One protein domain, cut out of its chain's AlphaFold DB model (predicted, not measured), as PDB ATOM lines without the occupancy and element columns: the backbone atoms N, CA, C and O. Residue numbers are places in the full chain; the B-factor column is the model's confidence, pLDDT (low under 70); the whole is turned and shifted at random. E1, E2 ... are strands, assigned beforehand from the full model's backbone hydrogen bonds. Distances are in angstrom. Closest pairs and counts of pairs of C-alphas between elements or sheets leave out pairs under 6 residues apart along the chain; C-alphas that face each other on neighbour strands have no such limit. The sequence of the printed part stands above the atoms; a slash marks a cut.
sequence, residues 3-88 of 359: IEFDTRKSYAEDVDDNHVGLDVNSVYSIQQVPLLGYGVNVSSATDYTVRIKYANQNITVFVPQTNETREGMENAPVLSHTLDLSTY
ATOM      1  N   ILE A   3     124.224 153.377 152.905       97.25
ATOM      2  CA  ILE A   3     123.334 152.224 152.780       97.25
ATOM      3  C   ILE A   3     121.925 152.785 152.897       97.25
ATOM      4  O   ILE A   3     121.573 153.316 153.955       97.25
ATOM      5  N   GLU A   4     121.155 152.692 151.825       96.12
ATOM      6  CA  GLU A   4     119.774 153.152 151.801       96.12
ATOM      7  C   GLU A   4     118.811 152.005 152.095       96.12
ATOM      8  O   GLU A   4     119.051 150.849 151.753       96.12
ATOM      9  N   PHE A   5     117.719 152.339 152.772       94.50
ATOM     10  CA  PHE A   5     116.560 151.473 152.916       94.50
ATOM     11  C   PHE A   5     115.407 152.219 152.272       94.50
ATOM     12  O   PHE A   5     114.804 153.084 152.915       94.50
ATOM     13  N   ASP A   6     115.163 151.931 150.997       91.44
ATOM     14  CA  ASP A   6     114.145 152.631 150.235       91.44
ATOM     15  C   ASP A   6     112.787 151.943 150.410       91.44
ATOM     16  O   ASP A   6     112.643 150.717 150.375       91.44
ATOM     17  N   THR A   7     111.781 152.771 150.661       90.50
ATOM     18  CA  THR A   7     110.387 152.390 150.886       90.50
ATOM     19  C   THR A   7     109.509 152.738 149.686       90.50
ATOM     20  O   THR A   7     108.274 152.673 149.770       90.50
ATOM     21  N   ARG A   8     110.122 153.191 148.584       86.50
ATOM     22  CA  ARG A   8     109.448 153.616 147.365       86.50
ATOM     23  C   ARG A   8     110.260 153.257 146.134       86.50
ATOM     24  O   ARG A   8     111.459 153.432 146.086       86.50
ATOM     25  N   LYS A   9     109.547 152.854 145.085       87.62
ATOM     26  CA  LYS A   9     110.098 152.807 143.735       87.62
ATOM     27  C   LYS A   9     109.928 154.188 143.101       87.62
ATOM     28  O   LYS A   9     108.883 154.474 142.512       87.62
ATOM     29  N   SER A  10     110.895 155.068 143.322       83.19
ATOM     30  CA  SER A  10     110.881 156.457 142.858       83.19
ATOM     31  C   SER A  10     111.387 156.589 141.418       83.19
ATOM     32  O   SER A  10     110.903 157.450 140.679       83.19
ATOM     33  N   TYR A  11     112.306 155.716 141.006       84.06
ATOM     34  CA  TYR A  11     112.924 155.695 139.680       84.06
ATOM     35  C   TYR A  11     112.714 154.354 138.961       84.06
ATOM     36  O   TYR A  11     112.223 153.374 139.527       84.06
ATOM     37  N   ALA A  12     113.041 154.305 137.667       85.75
ATOM     38  CA  ALA A  12     112.935 153.068 136.890       85.75
ATOM     39  C   ALA A  12     114.015 152.052 137.302       85.75
ATOM     40  O   ALA A  12     113.787 150.843 137.225       85.75
ATOM     41  N   GLU A  13     115.156 152.575 137.747       88.00
ATOM     42  CA  GLU A  13     116.357 151.892 138.214       88.00
ATOM     43  C   GLU A  13     116.180 151.210 139.579       88.00
ATOM     44  O   GLU A  13     116.938 150.295 139.902       88.00
ATOM     45  N   ASP A  14     115.176 151.615 140.357       88.62
ATOM     46  CA  ASP A  14     114.866 151.023 141.658       88.62
ATOM     47  C   ASP A  14     114.290 149.616 141.462       88.62
ATOM     48  O   ASP A  14     113.384 149.397 140.645       88.62
ATOM     49  N   VAL A  15     114.777 148.637 142.220       93.12
ATOM     50  CA  VAL A  15     114.374 147.236 142.040       93.12
ATOM     51  C   VAL A  15     112.902 147.010 142.415       93.12
ATOM     52  O   VAL A  15     112.156 146.394 141.648       93.12
ATOM     53  N   ASP A  16     112.457 147.564 143.541       92.19
ATOM     54  CA  ASP A  16     111.080 147.538 144.044       92.19
ATOM     55  C   ASP A  16     110.836 148.695 145.040       92.19
ATOM     56  O   ASP A  16     111.662 149.593 145.167       92.19
ATOM     57  N   ASP A  17     109.694 148.708 145.728       90.38
ATOM     58  CA  ASP A  17     109.351 149.693 146.764       90.38
ATOM     59  C   ASP A  17     109.710 149.244 148.196       90.38
ATOM     60  O   ASP A  17     109.161 149.761 149.171       90.38
ATOM     61  N   ASN A  18     110.612 148.269 148.340       93.75
ATOM     62  CA  ASN A  18     111.063 147.729 149.619       93.75
ATOM     63  C   ASN A  18     112.430 147.037 149.459       93.75
ATOM     64  O   ASN A  18     112.534 145.804 149.517       93.75
ATOM     65  N   HIS A  19     113.491 147.828 149.299       95.25
ATOM     66  CA  HIS A  19     114.839 147.309 149.073       95.25
ATOM     67  C   HIS A  19     115.895 147.973 149.955       95.25
ATOM     68  O   HIS A  19     115.690 149.023 150.563       95.25
ATOM     69  N   VAL A  20     117.046 147.306 150.045       97.12
ATOM     70  CA  VAL A  20     118.283 147.882 150.572       97.12
ATOM     71  C   VAL A  20     119.234 148.162 149.416       97.12
ATOM     72  O   VAL A  20     119.402 147.315 148.534       97.12
ATOM     73  N   GLY A  21     119.860 149.330 149.445       96.75
ATOM     74  CA  GLY A  21     120.757 149.818 148.411       96.75
ATOM     75  C   GLY A  21     122.129 150.219 148.957       96.75
ATOM     76  O   GLY A  21     122.277 150.537 150.141       96.75
ATOM     77  N   LEU A  22     123.152 150.159 148.105       96.69
ATOM     78  CA  LEU A  22     124.489 150.690 148.365       96.69
ATOM     79  C   LEU A  22     124.763 151.855 147.415       96.69
ATOM     80  O   LEU A  22     125.032 151.648 146.233       96.69
ATOM     81  N   ASP A  23     124.802 153.060 147.969       95.06
ATOM     82  CA  ASP A  23     125.016 154.299 147.232       95.06
ATOM     83  C   ASP A  23     126.463 154.753 147.326       95.06
ATOM     84  O   ASP A  23     127.007 154.983 148.415       95.06
ATOM     85  N   VAL A  24     127.092 154.974 146.176       93.00
ATOM     86  CA  VAL A  24     128.454 155.506 146.093       93.00
ATOM     87  C   VAL A  24     128.455 156.695 145.143       93.00
ATOM     88  O   VAL A  24     128.307 156.536 143.939       93.00
ATOM     89  N   ASN A  25     128.618 157.899 145.702       89.88
ATOM     90  CA  ASN A  25     128.665 159.184 144.984       89.88
ATOM     91  C   ASN A  25     127.456 159.486 144.072       89.88
ATOM     92  O   ASN A  25     127.505 160.416 143.275       89.88
ATOM     93  N   SER A  26     126.369 158.731 144.211       89.44
ATOM     94  CA  SER A  26     125.134 158.834 143.440       89.44
ATOM     95  C   SER A  26     123.969 158.356 144.306       89.44
ATOM     96  O   SER A  26     124.198 157.595 145.241       89.44
ATOM     97  N   VAL A  27     122.751 158.798 143.987       86.12
ATOM     98  CA  VAL A  27     121.498 158.255 144.554       86.12
ATOM     99  C   VAL A  27     121.076 156.951 143.869       86.12
ATOM    100  O   VAL A  27     120.168 156.273 144.317       86.12
ATOM    101  N   TYR A  28     121.710 156.607 142.747       90.31
ATOM    102  CA  TYR A  28     121.497 155.322 142.100       90.31
ATOM    103  C   TYR A  28     122.436 154.291 142.717       90.31
ATOM    104  O   TYR A  28     123.648 154.317 142.471       90.31
ATOM    105  N   SER A  29     121.856 153.381 143.493       94.38
ATOM    106  CA  SER A  29     122.560 152.284 144.142       94.38
ATOM    107  C   SER A  29     123.355 151.415 143.161       94.38
ATOM    108  O   SER A  29     122.812 150.896 142.183       94.38
ATOM    109  N   ILE A  30     124.632 151.157 143.468       94.25
ATOM    110  CA  ILE A  30     125.495 150.241 142.694       94.25
ATOM    111  C   ILE A  30     125.134 148.766 142.919       94.25
ATOM    112  O   ILE A  30     125.476 147.898 142.117       94.25
ATOM    113  N   GLN A  31     124.443 148.476 144.023       95.88
ATOM    114  CA  GLN A  31     123.833 147.186 144.308       95.88
ATOM    115  C   GLN A  31     122.540 147.411 145.083       95.88
ATOM    116  O   GLN A  31     122.541 148.128 146.079       95.88
ATOM    117  N   GLN A  32     121.471 146.742 144.658       96.44
ATOM    118  CA  GLN A  32     120.173 146.755 145.324       96.44
ATOM    119  C   GLN A  32     119.724 145.324 145.614       96.44
ATOM    120  O   GLN A  32     119.982 144.413 144.820       96.44
ATOM    121  N   VAL A  33     119.056 145.114 146.746       96.44
ATOM    122  CA  VAL A  33     118.489 143.816 147.123       96.44
ATOM    123  C   VAL A  33     117.059 143.994 147.651       96.44
ATOM    124  O   VAL A  33     116.878 144.661 148.672       96.44
ATOM    125  N   PRO A  34     116.053 143.361 147.015       95.44
ATOM    126  CA  PRO A  34     114.691 143.275 147.538       95.44
ATOM    127  C   PRO A  34     114.650 142.673 148.943       95.44
ATOM    128  O   PRO A  34     115.168 141.578 149.183       95.44
ATOM    129  N   LEU A  35     113.983 143.346 149.876       93.75
ATOM    130  CA  LEU A  35     113.927 142.923 151.279       93.75
ATOM    131  C   LEU A  35     112.801 141.921 151.564       93.75
ATOM    132  O   LEU A  35     112.848 141.203 152.566       93.75
ATOM    133  N   LEU A  36     111.825 141.800 150.656       90.38
ATOM    134  CA  LEU A  36     110.674 140.911 150.835       90.38
ATOM    135  C   LEU A  36     111.090 139.437 150.975       90.38
ATOM    136  O   LEU A  36     110.545 138.719 151.810       90.38
ATOM    137  N   GLY A  37     112.102 138.998 150.214       86.38
ATOM    138  CA  GLY A  37     112.653 137.638 150.294       86.38
ATOM    139  C   GLY A  37     113.334 137.313 151.630       86.38
ATOM    140  O   GLY A  37     113.537 136.144 151.948       86.38
ATOM    141  N   TYR A  38     113.636 138.340 152.426       86.94
ATOM    142  CA  TYR A  38     114.217 138.236 153.764       86.94
ATOM    143  C   TYR A  38     113.177 138.445 154.875       86.94
ATOM    144  O   TYR A  38     113.544 138.556 156.042       86.94
ATOM    145  N   GLY A  39     111.882 138.525 154.537       86.94
ATOM    146  CA  GLY A  39     110.811 138.775 155.508       86.94
ATOM    147  C   GLY A  39     110.841 140.183 156.110       86.94
ATOM    148  O   GLY A  39     110.217 140.423 157.142       86.94
ATOM    149  N   VAL A  40     111.566 141.111 155.482       88.69
ATOM    150  CA  VAL A  40     111.713 142.492 155.935       88.69
ATOM    151  C   VAL A  40     110.825 143.385 155.078       88.69
ATOM    152  O   VAL A  40     110.912 143.380 153.852       88.69
ATOM    153  N   ASN A  41     109.976 144.170 155.735       90.75
ATOM    154  CA  ASN A  41     109.191 145.222 155.102       90.75
ATOM    155  C   ASN A  41     109.451 146.549 155.820       90.75
ATOM    156  O   ASN A  41     108.881 146.799 156.884       90.75
ATOM    157  N   VAL A  42     110.294 147.408 155.250       87.56
ATOM    158  CA  VAL A  42     110.733 148.659 155.895       87.56
ATOM    159  C   VAL A  42     109.636 149.718 155.986       87.56
ATOM    160  O   VAL A  42     109.723 150.626 156.807       87.56
ATOM    161  N   SER A  43     108.571 149.584 155.193       85.62
ATOM    162  CA  SER A  43     107.394 150.459 155.265       85.62
ATOM    163  C   SER A  43     106.406 150.062 156.375       85.62
ATOM    164  O   SER A  43     105.462 150.800 156.663       85.62
ATOM    165  N   SER A  44     106.602 148.899 157.008       84.50
ATOM    166  CA  SER A  44     105.752 148.430 158.106       84.50
ATOM    167  C   SER A  44     106.037 149.183 159.411       84.50
ATOM    168  O   SER A  44     107.120 149.715 159.622       84.50
ATOM    169  N   ALA A  45     105.077 149.184 160.339       83.06
ATOM    170  CA  ALA A  45     105.247 149.754 161.681       83.06
ATOM    171  C   ALA A  45     106.054 148.835 162.630       83.06
ATOM    172  O   ALA A  45     105.837 148.844 163.842       83.06
ATOM    173  N   THR A  46     106.922 147.987 162.076       84.88
ATOM    174  CA  THR A  46     107.750 147.037 162.818       84.88
ATOM    175  C   THR A  46     109.135 147.626 163.046       84.88
ATOM    176  O   THR A  46     109.757 148.155 162.128       84.88
ATOM    177  N   ASP A  47     109.636 147.499 164.272       86.94
ATOM    178  CA  ASP A  47     110.992 147.920 164.602       86.94
ATOM    179  C   ASP A  47     112.006 146.903 164.063       86.94
ATOM    180  O   ASP A  47     111.981 145.726 164.429       86.94
ATOM    181  N   TYR A  48     112.937 147.370 163.234       87.38
ATOM    182  CA  TYR A  48     114.052 146.567 162.734       87.38
ATOM    183  C   TYR A  48     115.365 146.987 163.387       87.38
ATOM    184  O   TYR A  48     115.616 148.163 163.654       87.38
ATOM    185  N   THR A  49     116.246 146.011 163.610       89.50
ATOM    186  CA  THR A  49     117.647 146.276 163.945       89.50
ATOM    187  C   THR A  49     118.482 146.084 162.692       89.50
ATOM    188  O   THR A  49     118.438 145.027 162.081       89.50
ATOM    189  N   VAL A  50     119.282 147.078 162.320       92.56
ATOM    190  CA  VAL A  50     120.205 146.964 161.186       92.56
ATOM    191  C   VAL A  50     121.634 146.927 161.710       92.56
ATOM    192  O   VAL A  50     122.017 147.726 162.566       92.56
ATOM    193  N   ARG A  51     122.439 145.994 161.197       93.50
ATOM    194  CA  ARG A  51     123.880 145.930 161.460       93.50
ATOM    195  C   ARG A  51     124.625 146.086 160.143       93.50
ATOM    196  O   ARG A  51     124.437 145.281 159.239       93.50
ATOM    197  N   ILE A  52     125.491 147.089 160.063       94.69
ATOM    198  CA  ILE A  52     126.373 147.315 158.915       94.69
ATOM    199  C   ILE A  52     127.800 147.035 159.370       94.69
ATOM    200  O   ILE A  52     128.241 147.534 160.409       94.69
ATOM    201  N   LYS A  53     128.515 146.214 158.605       94.31
ATOM    202  CA  LYS A  53     129.909 145.863 158.849       94.31
ATOM    203  C   LYS A  53     130.725 146.184 157.611       94.31
ATOM    204  O   LYS A  53     130.373 145.768 156.514       94.31
ATOM    205  N   TYR A  54     131.845 146.859 157.815       92.50
ATOM    206  CA  TYR A  54     132.885 146.991 156.809       92.50
ATOM    207  C   TYR A  54     134.157 146.321 157.323       92.50
ATOM    208  O   TYR A  54     134.657 146.674 158.391       92.50
ATOM    209  N   ALA A  55     134.637 145.307 156.611       90.69
ATOM    210  CA  ALA A  55     135.881 144.611 156.926       90.69
ATOM    211  C   ALA A  55     136.448 143.980 155.656       90.69
ATOM    212  O   ALA A  55     135.685 143.452 154.854       90.69
ATOM    213  N   ASN A  56     137.775 143.993 155.499       89.12
ATOM    214  CA  ASN A  56     138.464 143.381 154.356       89.12
ATOM    215  C   ASN A  56     137.911 143.858 152.997       89.12
ATOM    216  O   ASN A  56     137.635 143.032 152.134       89.12
ATOM    217  N   GLN A  57     137.692 145.172 152.843       91.81
ATOM    218  CA  GLN A  57     137.102 145.775 151.634       91.81
ATOM    219  C   GLN A  57     135.729 145.199 151.263       91.81
ATOM    220  O   GLN A  57     135.341 145.181 150.102       91.81
ATOM    221  N   ASN A  58     134.979 144.693 152.237       94.00
ATOM    222  CA  ASN A  58     133.651 144.150 152.010       94.00
ATOM    223  C   ASN A  58     132.659 144.833 152.948       94.00
ATOM    224  O   ASN A  58     132.817 144.790 154.175       94.00
ATOM    225  N   ILE A  59     131.638 145.462 152.369       95.81
ATOM    226  CA  ILE A  59     130.501 146.002 153.106       95.81
ATOM    227  C   ILE A  59     129.411 144.936 153.181       95.81
ATOM    228  O   ILE A  59     129.040 144.323 152.185       95.81
ATOM    229  N   THR A  60     128.931 144.671 154.390       95.88
ATOM    230  CA  THR A  60     127.908 143.661 154.674       95.88
ATOM    231  C   THR A  60     126.811 144.252 155.539       95.88
ATOM    232  O   THR A  60     127.088 144.877 156.566       95.88
ATOM    233  N   VAL A  61     125.564 144.037 155.136       96.44
ATOM    234  CA  VAL A  61     124.367 144.536 155.813       96.44
ATOM    235  C   VAL A  61     123.558 143.351 156.319       96.44
ATOM    236  O   VAL A  61     123.305 142.405 155.578       96.44
ATOM    237  N   PHE A  62     123.138 143.404 157.579       93.88
ATOM    238  CA  PHE A  62     122.307 142.392 158.225       93.88
ATOM    239  C   PHE A  62     121.061 143.044 158.813       93.88
ATOM    240  O   PHE A  62     121.160 144.078 159.482       93.88
ATOM    241  N   VAL A  63     119.917 142.388 158.649       91.38
ATOM    242  CA  VAL A  63     118.643 142.781 159.260       91.38
ATOM    243  C   VAL A  63     118.085 141.552 159.986       91.38
ATOM    244  O   VAL A  63     117.456 140.713 159.348       91.38
ATOM    245  N   PRO A  64     118.382 141.353 161.287       79.06
ATOM    246  CA  PRO A  64     117.900 140.196 162.030       79.06
ATOM    247  C   PRO A  64     116.384 140.291 162.210       79.06
ATOM    248  O   PRO A  64     115.875 141.327 162.644       79.06
ATOM    249  N   GLN A  65     115.676 139.206 161.912       70.75
ATOM    250  CA  GLN A  65     114.247 139.102 162.182       70.75
ATOM    251  C   GLN A  65     114.022 138.759 163.660       70.75
ATOM    252  O   GLN A  65     114.745 137.953 164.238       70.75
ATOM    253  N   THR A  66     113.032 139.392 164.291       56.84
ATOM    254  CA  THR A  66     112.727 139.205 165.722       56.84
ATOM    255  C   THR A  66     111.867 137.977 166.008       56.84
ATOM    256  O   THR A  66     111.834 137.517 167.146       56.84
ATOM    257  N   ASN A  67     111.203 137.427 164.991       54.09
ATOM    258  CA  ASN A  67     110.310 136.287 165.117       54.09
ATOM    259  C   ASN A  67     110.718 135.211 164.102       54.09
ATOM    260  O   ASN A  67     110.692 135.467 162.906       54.09
ATOM    261  N   GLU A  68     111.026 134.022 164.624       52.09
ATOM    262  CA  GLU A  68     111.292 132.744 163.939       52.09
ATOM    263  C   GLU A  68     112.766 132.324 163.760       52.09
ATOM    264  O   GLU A  68     113.531 132.741 162.898       52.09
ATOM    265  N   THR A  69     113.110 131.398 164.649       50.66
ATOM    266  CA  THR A  69     114.334 130.647 164.885       50.66
ATOM    267  C   THR A  69     114.786 129.803 163.687       50.66
ATOM    268  O   THR A  69     114.140 128.820 163.330       50.66
ATOM    269  N   ARG A  70     116.001 130.065 163.191       47.03
ATOM    270  CA  ARG A  70     116.972 129.034 162.779       47.03
ATOM    271  C   ARG A  70     118.356 129.542 163.158       47.03
ATOM    272  O   ARG A  70     118.770 130.581 162.653       47.03
ATOM    273  N   GLU A  71     119.064 128.792 163.999       44.56
ATOM    274  CA  GLU A  71     120.402 129.045 164.585       44.56
ATOM    275  C   GLU A  71     121.557 129.287 163.571       44.56
ATOM    276  O   GLU A  71     122.733 129.179 163.906       44.56
ATOM    277  N   GLY A  72     121.249 129.640 162.319       48.22
ATOM    278  CA  GLY A  72     122.203 130.017 161.277       48.22
ATOM    279  C   GLY A  72     121.743 131.133 160.327       48.22
ATOM    280  O   GLY A  72     122.578 131.650 159.590       48.22
ATOM    281  N   MET A  73     120.466 131.550 160.336       48.09
ATOM    282  CA  MET A  73     119.951 132.563 159.393       48.09
ATOM    283  C   MET A  73     120.064 134.000 159.928       48.09
ATOM    284  O   MET A  73     120.182 134.934 159.144       48.09
ATOM    285  N   GLU A  74     120.172 134.180 161.252       53.38
ATOM    286  CA  GLU A  74     120.394 135.490 161.903       53.38
ATOM    287  C   GLU A  74     121.711 136.183 161.492       53.38
ATOM    288  O   GLU A  74     121.919 137.372 161.762       53.38
ATOM    289  N   ASN A  75     122.608 135.440 160.836       62.00
ATOM    290  CA  ASN A  75     123.918 135.900 160.388       62.00
ATOM    291  C   ASN A  75     124.073 135.900 158.862       62.00
ATOM    292  O   ASN A  75     125.181 136.136 158.383       62.00
ATOM    293  N   ALA A  76     123.014 135.632 158.092       83.50
ATOM    294  CA  ALA A  76     123.071 135.791 156.643       83.50
ATOM    295  C   ALA A  76     122.934 137.286 156.296       83.50
ATOM    296  O   ALA A  76     121.985 137.929 156.753       83.50
ATOM    297  N   PRO A  77     123.874 137.877 155.539       92.38
ATOM    298  CA  PRO A  77     123.737 139.261 155.114       92.38
ATOM    299  C   PRO A  77     122.608 139.387 154.086       92.38
ATOM    300  O   PRO A  77     122.474 138.544 153.198       92.38
ATOM    301  N   VAL A  78     121.827 140.462 154.185       94.94
ATOM    302  CA  VAL A  78     120.868 140.853 153.139       94.94
ATOM    303  C   VAL A  78     121.593 141.477 151.947       94.94
ATOM    304  O   VAL A  78     121.150 141.344 150.817       94.94
ATOM    305  N   LEU A  79     122.746 142.113 152.185       95.81
ATOM    306  CA  LEU A  79     123.601 142.699 151.155       95.81
ATOM    307  C   LEU A  79     125.067 142.452 151.517       95.81
ATOM    308  O   LEU A  79     125.471 142.662 152.661       95.81
ATOM    309  N   SER A  80     125.862 142.008 150.545       96.44
ATOM    310  CA  SER A  80     127.321 141.915 150.642       96.44
ATOM    311  C   SER A  80     127.924 142.419 149.339       96.44
ATOM    312  O   SER A  80     127.614 141.864 148.286       96.44
ATOM    313  N   HIS A  81     128.793 143.423 149.422       96.69
ATOM    314  CA  HIS A  81     129.463 144.006 148.264       96.69
ATOM    315  C   HIS A  81     130.940 144.256 148.561       96.69
ATOM    316  O   HIS A  81     131.285 144.856 149.583       96.69
ATOM    317  N   THR A  82     131.816 143.818 147.659       96.38
ATOM    318  CA  THR A  82     133.243 144.132 147.748       96.38
ATOM    319  C   THR A  82     133.466 145.543 147.222       96.38
ATOM    320  O   THR A  82     133.200 145.821 146.059       96.38
ATOM    321  N   LEU A  83     133.921 146.431 148.098       92.62
ATOM    322  CA  LEU A  83     134.149 147.842 147.833       92.62
ATOM    323  C   LEU A  83     135.356 148.307 148.637       92.62
ATOM    324  O   LEU A  83     135.344 148.236 149.866       92.62
ATOM    325  N   ASP A  84     136.374 148.832 147.965       90.81
ATOM    326  CA  ASP A  84     137.452 149.529 148.657       90.81
ATOM    327  C   ASP A  84     136.992 150.944 149.017       90.81
ATOM    328  O   ASP A  84     136.919 151.828 148.171       90.81
ATOM    329  N   LEU A  85     136.653 151.185 150.285       87.56
ATOM    330  CA  LEU A  85     136.215 152.513 150.717       87.56
ATOM    331  C   LEU A  85     137.314 153.576 150.628       87.56
ATOM    332  O   LEU A  85     136.975 154.757 150.579       87.56
ATOM    333  N   SER A  86     138.595 153.196 150.585       85.81
ATOM    334  CA  SER A  86     139.697 154.165 150.515       85.81
ATOM    335  C   SER A  86     139.741 154.924 149.188       85.81
ATOM    336  O   SER A  86     140.228 156.049 149.142       85.81
ATOM    337  N   THR A  87     139.163 154.361 148.122       88.81
ATOM    338  CA  THR A  87     139.073 155.031 146.818       88.81
ATOM    339  C   THR A  87     137.936 156.050 146.748       88.81
ATOM    340  O   THR A  87     137.882 156.832 145.804       88.81
ATOM    341  N   TYR A  88     137.013 156.042 147.717       86.12
ATOM    342  CA  TYR A  88     135.817 156.896 147.712       86.12
ATOM    343  C   TYR A  88     135.710 157.820 148.927       86.12
ATOM    344  O   TYR A  88     134.986 158.813 148.864       86.12
TER     345      TYR A  88
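AT A GLANCE: This is residues 3 to 88 of the 359 residues of an uncharacterized protein of Malus domestica (UniProt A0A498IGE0). With little regular structure, this is a small sandwich: two three-stranded antiparallel sheets, E1 E2 E3 and E4 E5 E6, face to face, with long loops between strands. Each is a meander, each strand the antiparallel neighbour of the one before. The printed part has 86 residues, 27 in six strands, E1 to E6 in chain order, and no named helix: all strand. It is compact, radius of gyration of the C-alphas 13.4 A, and flat, spanning 39 by 32 by 17 A.

HOW THE PARTS SIT: Look first at E5, residues 58 to 62, an inner strand forming hairpins with E4, residues 51 to 55, at 164 degrees, and E6, residues 79 to 82, at 174 degrees; N 53 and O 60, 2.8 A, and N 59 and O 81, 2.9 A, are within hydrogen-bond range. Likewise E2, residues 19 to 23, forms hairpins with E1, residues 3 to 6, and E3, residues 31 to 34: see N 4 and O 21, 3.0 A, and N 22 and O 31, 2.9 A. The closest C-alphas of E3 and E6 are those of Val 33 and Leu 79, 6.6 A apart.

IN THESE COORDINATES: Find C-alpha 3 at (123.334, 152.224, 152.780), where E1 begins; E6 ends at C-alpha 82, (133.243, 144.132, 147.748). E5 runs 13.1 A, E4 12.9 A.

THE WHOLE: The C-alphas farthest apart, of Glu 68 and Thr 87, are 39.5 A apart. The printed part has no cut. Links E1 to E2, E3 to E4 and E5 to E6 are long; pLDDT is under 70 at residues 66 to 75.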